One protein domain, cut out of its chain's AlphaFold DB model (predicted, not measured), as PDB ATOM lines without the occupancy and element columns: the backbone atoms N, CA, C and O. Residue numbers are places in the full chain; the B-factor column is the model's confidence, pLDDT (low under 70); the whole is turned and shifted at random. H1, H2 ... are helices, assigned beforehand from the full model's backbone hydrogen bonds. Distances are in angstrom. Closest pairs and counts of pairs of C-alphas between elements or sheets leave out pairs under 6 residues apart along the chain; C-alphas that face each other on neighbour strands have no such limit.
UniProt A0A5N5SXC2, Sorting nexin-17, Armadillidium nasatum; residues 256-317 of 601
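What this domain is: This is residues 256 to 317 of the 601 residues of the protein "Sorting nexin-17" of Armadillidium nasatum (UniProt A0A5N5SXC2). Three short helices, H1, H4 and H3, make a row, neighbours running opposite ways, and the longest helix, H2, crosses one side of it, packing on H1 and H4. The 62 printed residues hold four named helices, H1 to H4 along the chain, and no named strand: all helix, compact, radius of gyration of the C-alphas 10.8 A, spans 30 by 25 by 17 A.

How they stand to each other: Start at H1, residues 257 to 263; it touches residues 268 to 272 alone of H2, residues 266 to 281, closest at C-alphas 263 and 269, 4.0 A. H2 touches H4, residues 304 to 312, at a steep tilt of 49 degrees, closest at C-alphas 273 and 304, 6.2 A. H3, residues 289 to 300, and H4 form a helical hairpin, closest at C-alphas 298 and 307, 5.7 A. Every O i to N i+4 pair is within hydrogen-bond range in H2, H3 and H4, and 2 of 3 in H1.

Where its parts are: Find C-alpha 257 at (183.832, 145.536, 127.270), where H1 begins; H2 runs 22.4 A; H4 ends at C-alpha 312, (188.137, 145.607, 136.813).

The domain as a whole: The farthest C-alphas, Asp 265 and Lys 289, are 30.2 A apart; the printed part has no cut and no long link, and no printed residue is under 70 in pLDDT.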
ATOM      1  N   LEU A 256     188.009 145.002 127.584       91.31
ATOM      2  CA  LEU A 256     187.277 144.774 128.827       91.31
ATOM      3  C   LEU A 256     185.756 144.867 128.636       91.31
ATOM      4  O   LEU A 256     185.022 144.257 129.402       91.31
ATOM      5  N   ASN A 257     185.267 145.515 127.570       91.00
ATOM      6  CA  ASN A 257     183.832 145.536 127.270       91.00
ATOM      7  C   ASN A 257     183.256 144.135 127.022       91.00
ATOM      8  O   ASN A 257     182.087 143.888 127.302       91.00
ATOM      9  N   ASN A 258     184.082 143.202 126.545       92.62
ATOM     10  CA  ASN A 258     183.674 141.814 126.357       92.62
ATOM     11  C   ASN A 258     183.395 141.104 127.692       92.62
ATOM     12  O   ASN A 258     182.683 140.105 127.694       92.62
ATOM     13  N   ASP A 259     183.900 141.611 128.825       95.06
ATOM     14  CA  ASP A 259     183.547 141.064 130.138       95.06
ATOM     15  C   ASP A 259     182.060 141.228 130.429       95.06
ATOM     16  O   ASP A 259     181.480 140.326 131.018       95.06
ATOM     17  N   PHE A 260     181.431 142.330 129.998       93.69
ATOM     18  CA  PHE A 260     179.991 142.523 130.186       93.69
ATOM     19  C   PHE A 260     179.206 141.453 129.429       93.69
ATOM     20  O   PHE A 260     178.404 140.756 130.040       93.69
ATOM     21  N   THR A 261     179.523 141.241 128.148       94.00
ATOM     22  CA  THR A 261     178.888 140.205 127.317       94.00
ATOM     23  C   THR A 261     179.080 138.804 127.893       94.00
ATOM     24  O   THR A 261     178.143 138.018 127.954       94.00
ATOM     25  N   VAL A 262     180.291 138.466 128.346       96.38
ATOM     26  CA  VAL A 262     180.571 137.135 128.903       96.38
ATOM     27  C   VAL A 262     179.920 136.952 130.280       96.38
ATOM     28  O   VAL A 262     179.480 135.851 130.604       96.38
ATOM     29  N   ALA A 263     179.845 138.007 131.093       97.12
ATOM     30  CA  ALA A 263     179.286 137.956 132.443       97.12
ATOM     31  C   ALA A 263     177.746 137.985 132.492       97.12
ATOM     32  O   ALA A 263     177.184 137.759 133.565       97.12
ATOM     33  N   GLU A 264     177.066 138.238 131.369       96.12
ATOM     34  CA  GLU A 264     175.610 138.055 131.237       96.12
ATOM     35  C   GLU A 264     175.199 136.587 131.429       96.12
ATOM     36  O   GLU A 264     174.133 136.300 131.977       96.12
ATOM     37  N   ASP A 265     176.064 135.649 131.035       97.88
ATOM     38  CA  ASP A 265     175.873 134.220 131.263       97.88
ATOM     39  C   ASP A 265     176.480 133.765 132.602       97.88
ATOM     40  O   ASP A 265     177.569 134.180 133.000       97.88
ATOM     41  N   LYS A 266     175.808 132.838 133.297       97.94
ATOM     42  CA  LYS A 266     176.259 132.341 134.609       97.94
ATOM     43  C   LYS A 266     177.567 131.548 134.527       97.94
ATOM     44  O   LYS A 266     178.381 131.634 135.451       97.94
ATOM     45  N   VAL A 267     177.766 130.764 133.464       98.19
ATOM     46  CA  VAL A 267     178.998 129.986 133.256       98.19
ATOM     47  C   VAL A 267     180.129 130.933 132.870       98.19
ATOM     48  O   VAL A 267     181.194 130.873 133.482       98.19
ATOM     49  N   GLY A 268     179.880 131.858 131.939       98.19
ATOM     50  CA  GLY A 268     180.819 132.914 131.556       98.19
ATOM     51  C   GLY A 268     181.278 133.762 132.747       98.19
ATOM     52  O   GLY A 268     182.480 133.857 133.004       98.19
ATOM     53  N   LEU A 269     180.338 134.273 133.552       98.50
ATOM     54  CA  LEU A 269     180.613 134.983 134.807       98.50
ATOM     55  C   LEU A 269     181.494 134.154 135.747       98.50
ATOM     56  O   LEU A 269     182.457 134.666 136.321       98.50
ATOM     57  N   ASN A 270     181.184 132.866 135.909       98.44
ATOM     58  CA  ASN A 270     181.965 131.984 136.765       98.44
ATOM     59  C   ASN A 270     183.399 131.791 136.247       98.44
ATOM     60  O   ASN A 270     184.328 131.834 137.049       98.44
ATOM     61  N   LEU A 271     183.591 131.619 134.935       98.50
ATOM     62  CA  LEU A 271     184.914 131.469 134.319       98.50
ATOM     63  C   LEU A 271     185.774 132.733 134.481       98.50
ATOM     64  O   LEU A 271     186.954 132.633 134.823       98.50
ATOM     65  N   LEU A 272     185.188 133.921 134.300       98.50
ATOM     66  CA  LEU A 272     185.886 135.186 134.550       98.50
ATOM     67  C   LEU A 272     186.246 135.350 136.025       98.50
ATOM     68  O   LEU A 272     187.368 135.741 136.350       98.50
ATOM     69  N   TYR A 273     185.314 135.018 136.918       98.50
ATOM     70  CA  TYR A 273     185.508 135.102 138.361       98.50
ATOM     71  C   TYR A 273     186.662 134.211 138.843       98.50
ATOM     72  O   TYR A 273     187.578 134.714 139.492       98.50
ATOM     73  N   ILE A 274     186.681 132.922 138.475       96.94
ATOM     74  CA  ILE A 274     187.748 131.998 138.908       96.94
ATOM     75  C   ILE A 274     189.123 132.395 138.361       96.94
ATOM     76  O   ILE A 274     190.125 132.244 139.057       96.94
ATOM     77  N   GLN A 275     189.185 132.916 137.132       97.38
ATOM     78  CA  GLN A 275     190.437 133.394 136.556       97.38
ATOM     79  C   GLN A 275     190.928 134.647 137.287       97.38
ATOM     80  O   GLN A 275     192.099 134.717 137.653       97.38
ATOM     81  N   THR A 276     190.029 135.601 137.535       97.94
ATOM     82  CA  THR A 276     190.350 136.857 138.225       97.94
ATOM     83  C   THR A 276     190.838 136.593 139.648       97.94
ATOM     84  O   THR A 276     191.832 137.178 140.071       97.94
ATOM     85  N   MET A 277     190.190 135.675 140.372       96.25
ATOM     86  CA  MET A 277     190.650 135.243 141.692       96.25
ATOM     87  C   MET A 277     192.084 134.710 141.648       96.25
ATOM     88  O   MET A 277     192.935 135.195 142.389       96.25
ATOM     89  N   ALA A 278     192.370 133.764 140.748       95.38
ATOM     90  CA  ALA A 278     193.702 133.174 140.623       95.38
ATOM     91  C   ALA A 278     194.774 134.227 140.274       95.38
ATOM     92  O   ALA A 278     195.904 134.166 140.755       95.38
ATOM     93  N   GLU A 279     194.429 135.219 139.451       96.38
ATOM     94  CA  GLU A 279     195.328 136.314 139.068       96.38
ATOM     95  C   GLU A 279     195.584 137.315 140.203       96.38
ATOM     96  O   GLU A 279     196.702 137.818 140.325       96.38
ATOM     97  N   ILE A 280     194.587 137.580 141.050       96.25
ATOM     98  CA  ILE A 280     194.748 138.392 142.263       96.25
ATOM     99  C   ILE A 280     195.601 137.645 143.292       96.25
ATOM    100  O   ILE A 280     196.552 138.215 143.821       96.25
ATOM    101  N   GLU A 281     195.326 136.360 143.532       93.50
ATOM    102  CA  GLU A 281     196.094 135.520 144.465       93.50
ATOM    103  C   GLU A 281     197.564 135.379 144.046       93.50
ATOM    104  O   GLU A 281     198.456 135.436 144.892       93.50
ATOM    105  N   LYS A 282     197.833 135.266 142.738       93.12
ATOM    106  CA  LYS A 282     199.193 135.250 142.181       93.12
ATOM    107  C   LYS A 282     199.877 136.628 142.215       93.12
ATOM    108  O   LYS A 282     201.096 136.715 142.060       93.12
ATOM    109  N   GLY A 283     199.121 137.713 142.383       94.00
ATOM    110  CA  GLY A 283     199.630 139.086 142.332       94.00
ATOM    111  C   GLY A 283     199.883 139.613 140.914       94.00
ATOM    112  O   GLY A 283     200.694 140.522 140.727       94.00
ATOM    113  N   TRP A 284     199.224 139.043 139.900       95.56
ATOM    114  CA  TRP A 284     199.171 139.643 138.559       95.56
ATOM    115  C   TRP A 284     198.342 140.922 138.591       95.56
ATOM    116  O   TRP A 284     198.809 141.970 138.154       95.56
ATOM    117  N   ILE A 285     197.167 140.855 139.216       97.38
ATOM    118  CA  ILE A 285     196.315 142.016 139.463       97.38
ATOM    119  C   ILE A 285     196.716 142.634 140.802       97.38
ATOM    120  O   ILE A 285     196.743 141.960 141.833       97.38
ATOM    121  N   SER A 286     197.047 143.923 140.794       94.38
ATOM    122  CA  SER A 286     197.542 144.613 141.990       94.38
ATOM    123  C   SER A 286     196.389 145.142 142.842       94.38
ATOM    124  O   SER A 286     195.666 146.046 142.423       94.38
ATOM    125  N   ALA A 287     196.249 144.613 144.058       95.81
ATOM    126  CA  ALA A 287     195.226 145.004 145.027       95.81
ATOM    127  C   ALA A 287     195.857 145.446 146.359       95.81
ATOM    128  O   ALA A 287     196.773 144.800 146.868       95.81
ATOM    129  N   SER A 288     195.352 146.531 146.955       95.56
ATOM    130  CA  SER A 288     195.748 146.936 148.312       95.56
ATOM    131  C   SER A 288     195.125 146.016 149.368       95.56
ATOM    132  O   SER A 288     194.137 145.329 149.104       95.56
ATOM    133  N   LYS A 289     195.651 146.036 150.602       95.69
ATOM    134  CA  LYS A 289     195.097 145.239 151.714       95.69
ATOM    135  C   LYS A 289     193.609 145.528 151.960       95.69
ATOM    136  O   LYS A 289     192.847 144.607 152.239       95.69
ATOM    137  N   ASP A 290     193.177 146.778 151.812       96.75
ATOM    138  CA  ASP A 290     191.772 147.173 151.987       96.75
ATOM    139  C   ASP A 290     190.873 146.618 150.886       96.75
ATOM    140  O   ASP A 290     189.791 146.095 151.161       96.75
ATOM    141  N   ILE A 291     191.345 146.668 149.641       96.94
ATOM    142  CA  ILE A 291     190.650 146.070 148.502       96.94
ATOM    143  C   ILE A 291     190.565 144.551 148.668       96.94
ATOM    144  O   ILE A 291     189.490 143.989 148.482       96.94
ATOM    145  N   MET A 292     191.645 143.891 149.097       96.62
ATOM    146  CA  MET A 292     191.651 142.449 149.366       96.62
ATOM    147  C   MET A 292     190.607 142.052 150.418       96.62
ATOM    148  O   MET A 292     189.902 141.063 150.230       96.62
ATOM    149  N   ARG A 293     190.432 142.848 151.485       97.19
ATOM    150  CA  ARG A 293     189.367 142.623 152.482       97.19
ATOM    151  C   ARG A 293     187.967 142.718 151.868       97.19
ATOM    152  O   ARG A 293     187.111 141.889 152.167       97.19
ATOM    153  N   ARG A 294     187.730 143.694 150.986       97.50
ATOM    154  CA  ARG A 294     186.445 143.847 150.276       97.50
ATOM    155  C   ARG A 294     186.181 142.695 149.306       97.50
ATOM    156  O   ARG A 294     185.076 142.162 149.287       97.50
ATOM    157  N   LEU A 295     187.192 142.287 148.542       97.62
ATOM    158  CA  LEU A 295     187.120 141.140 147.636       97.62
ATOM    159  C   LEU A 295     186.814 139.843 148.399       97.62
ATOM    160  O   LEU A 295     185.927 139.098 147.992       97.62
ATOM    161  N   ALA A 296     187.460 139.620 149.548       96.94
ATOM    162  CA  ALA A 296     187.172 138.482 150.420       96.94
ATOM    163  C   ALA A 296     185.724 138.501 150.946       96.94
ATOM    164  O   ALA A 296     185.073 137.458 151.002       96.94
ATOM    165  N   ALA A 297     185.181 139.680 151.273       97.69
ATOM    166  CA  ALA A 297     183.783 139.817 151.681       97.69
ATOM    167  C   ALA A 297     182.800 139.476 150.545       97.69
ATOM    168  O   ALA A 297     181.788 138.818 150.797       97.69
ATOM    169  N   PHE A 298     183.090 139.872 149.299       97.94
ATOM    170  CA  PHE A 298     182.289 139.462 148.140       97.94
ATOM    171  C   PHE A 298     182.381 137.958 147.883       97.94
ATOM    172  O   PHE A 298     181.355 137.313 147.665       97.94
ATOM    173  N   GLN A 299     183.583 137.386 147.983       95.75
ATOM    174  CA  GLN A 299     183.807 135.948 147.849       95.75
ATOM    175  C   GLN A 299     183.013 135.148 148.891       95.75
ATOM    176  O   GLN A 299     182.326 134.199 148.523       95.75
ATOM    177  N   ALA A 300     183.031 135.558 150.164       96.50
ATOM    178  CA  ALA A 300     182.300 134.888 151.244       96.50
ATOM    179  C   ALA A 300     180.773 134.879 151.037       96.50
ATOM    180  O   ALA A 300     180.093 133.966 151.496       96.50
ATOM    181  N   ARG A 301     180.231 135.879 150.331       96.62
ATOM    182  CA  ARG A 301     178.796 135.997 150.019       96.62
ATOM    183  C   ARG A 301     178.421 135.427 148.647       96.62
ATOM    184  O   ARG A 301     177.255 135.475 148.275       96.62
ATOM    185  N   GLY A 302     179.391 134.940 147.869       95.56
ATOM    186  CA  GLY A 302     179.168 134.484 146.493       95.56
ATOM    187  C   GLY A 302     178.831 135.604 145.496       95.56
ATOM    188  O   GLY A 302     178.307 135.322 144.418       95.56
ATOM    189  N   ALA A 303     179.142 136.861 145.826       97.50
ATOM    190  CA  ALA A 303     178.847 138.058 145.032       97.50
ATOM    191  C   ALA A 303     179.855 138.232 143.874       97.50
ATOM    192  O   ALA A 303     180.717 139.115 143.878       97.50
ATOM    193  N   LYS A 304     179.805 137.314 142.896       98.12
ATOM    194  CA  LYS A 304     180.798 137.207 141.806       98.12
ATOM    195  C   LYS A 304     180.821 138.431 140.890       98.12
ATOM    196  O   LYS A 304     181.893 138.835 140.449       98.12
ATOM    197  N   MET A 305     179.659 139.014 140.600       97.56
ATOM    198  CA  MET A 305     179.555 140.177 139.715       97.56
ATOM    199  C   MET A 305     180.184 141.415 140.367       97.56
ATOM    200  O   MET A 305     180.957 142.131 139.739       97.56
ATOM    201  N   GLU A 306     179.904 141.648 141.646       98.06
ATOM    202  CA  GLU A 306     180.476 142.735 142.440       98.06
ATOM    203  C   GLU A 306     181.986 142.563 142.617       98.06
ATOM    204  O   GLU A 306     182.731 143.539 142.507       98.06
ATOM    205  N   TYR A 307     182.442 141.322 142.818       98.44
ATOM    206  CA  TYR A 307     183.864 140.990 142.829       98.44
ATOM    207  C   TYR A 307     184.535 141.394 141.513       98.44
ATOM    208  O   TYR A 307     185.544 142.096 141.536       98.44
ATOM    209  N   LEU A 308     183.968 140.995 140.366       97.75
ATOM    210  CA  LEU A 308     184.522 141.332 139.053       97.75
ATOM    211  C   LEU A 308     184.515 142.837 138.789       97.75
ATOM    212  O   LEU A 308     185.531 143.368 138.351       97.75
ATOM    213  N   ARG A 309     183.420 143.535 139.110       97.12
ATOM    214  CA  ARG A 309     183.332 144.997 138.961       97.12
ATOM    215  C   ARG A 309     184.406 145.717 139.770       97.12
ATOM    216  O   ARG A 309     184.996 146.668 139.273       97.12
ATOM    217  N   LEU A 310     184.685 145.264 140.996       98.00
ATOM    218  CA  LEU A 310     185.777 145.820 141.797       98.00
ATOM    219  C   LEU A 310     187.150 145.452 141.217       98.00
ATOM    220  O   LEU A 310     188.039 146.292 141.183       98.00
ATOM    221  N   ALA A 311     187.335 144.215 140.754       97.94
ATOM    222  CA  ALA A 311     188.602 143.771 140.183       97.94
ATOM    223  C   ALA A 311     188.959 144.510 138.882       97.94
ATOM    224  O   ALA A 311     190.127 144.822 138.665       97.94
ATOM    225  N   GLN A 312     187.966 144.848 138.056       96.94
ATOM    226  CA  GLN A 312     188.137 145.607 136.813       96.94
ATOM    227  C   GLN A 312     188.740 147.000 137.021       96.94
ATOM    228  O   GLN A 312     189.381 147.523 136.113       96.94
ATOM    229  N   THR A 313     188.580 147.600 138.206       96.62
ATOM    230  CA  THR A 313     189.183 148.905 138.518       96.62
ATOM    231  C   THR A 313     190.643 148.798 138.962       96.62
ATOM    232  O   THR A 313     191.266 149.816 139.264       96.62
ATOM    233  N   LEU A 314     191.190 147.586 139.091       97.88
ATOM    234  CA  LEU A 314     192.528 147.357 139.630       97.88
ATOM    235  C   LEU A 314     193.597 147.388 138.543       97.88
ATOM    236  O   LEU A 314     193.393 146.987 137.396       97.88
ATOM    237  N   LYS A 315     194.795 147.822 138.941       95.75
ATOM    238  CA  LYS A 315     195.946 147.868 138.045       95.75
ATOM    239  C   LYS A 315     196.298 146.457 137.574       95.75
ATOM    240  O   LYS A 315     196.383 145.528 138.379       95.75
ATOM    241  N   PHE A 316     196.539 146.346 136.272       97.06
ATOM    242  CA  PHE A 316     196.836 145.105 135.557       97.06
ATOM    243  C   PHE A 316     195.671 144.109 135.425       97.06
ATOM    244  O   PHE A 316     195.882 142.993 134.952       97.06
ATOM    245  N   TYR A 317     194.430 144.499 135.742       97.94
ATOM    246  CA  TYR A 317     193.274 143.703 135.325       97.94
ATOM    247  C   TYR A 317     193.251 143.531 133.798       97.94
ATOM    248  O   TYR A 317     193.406 144.494 133.046       97.94
TER     249      TYR A 317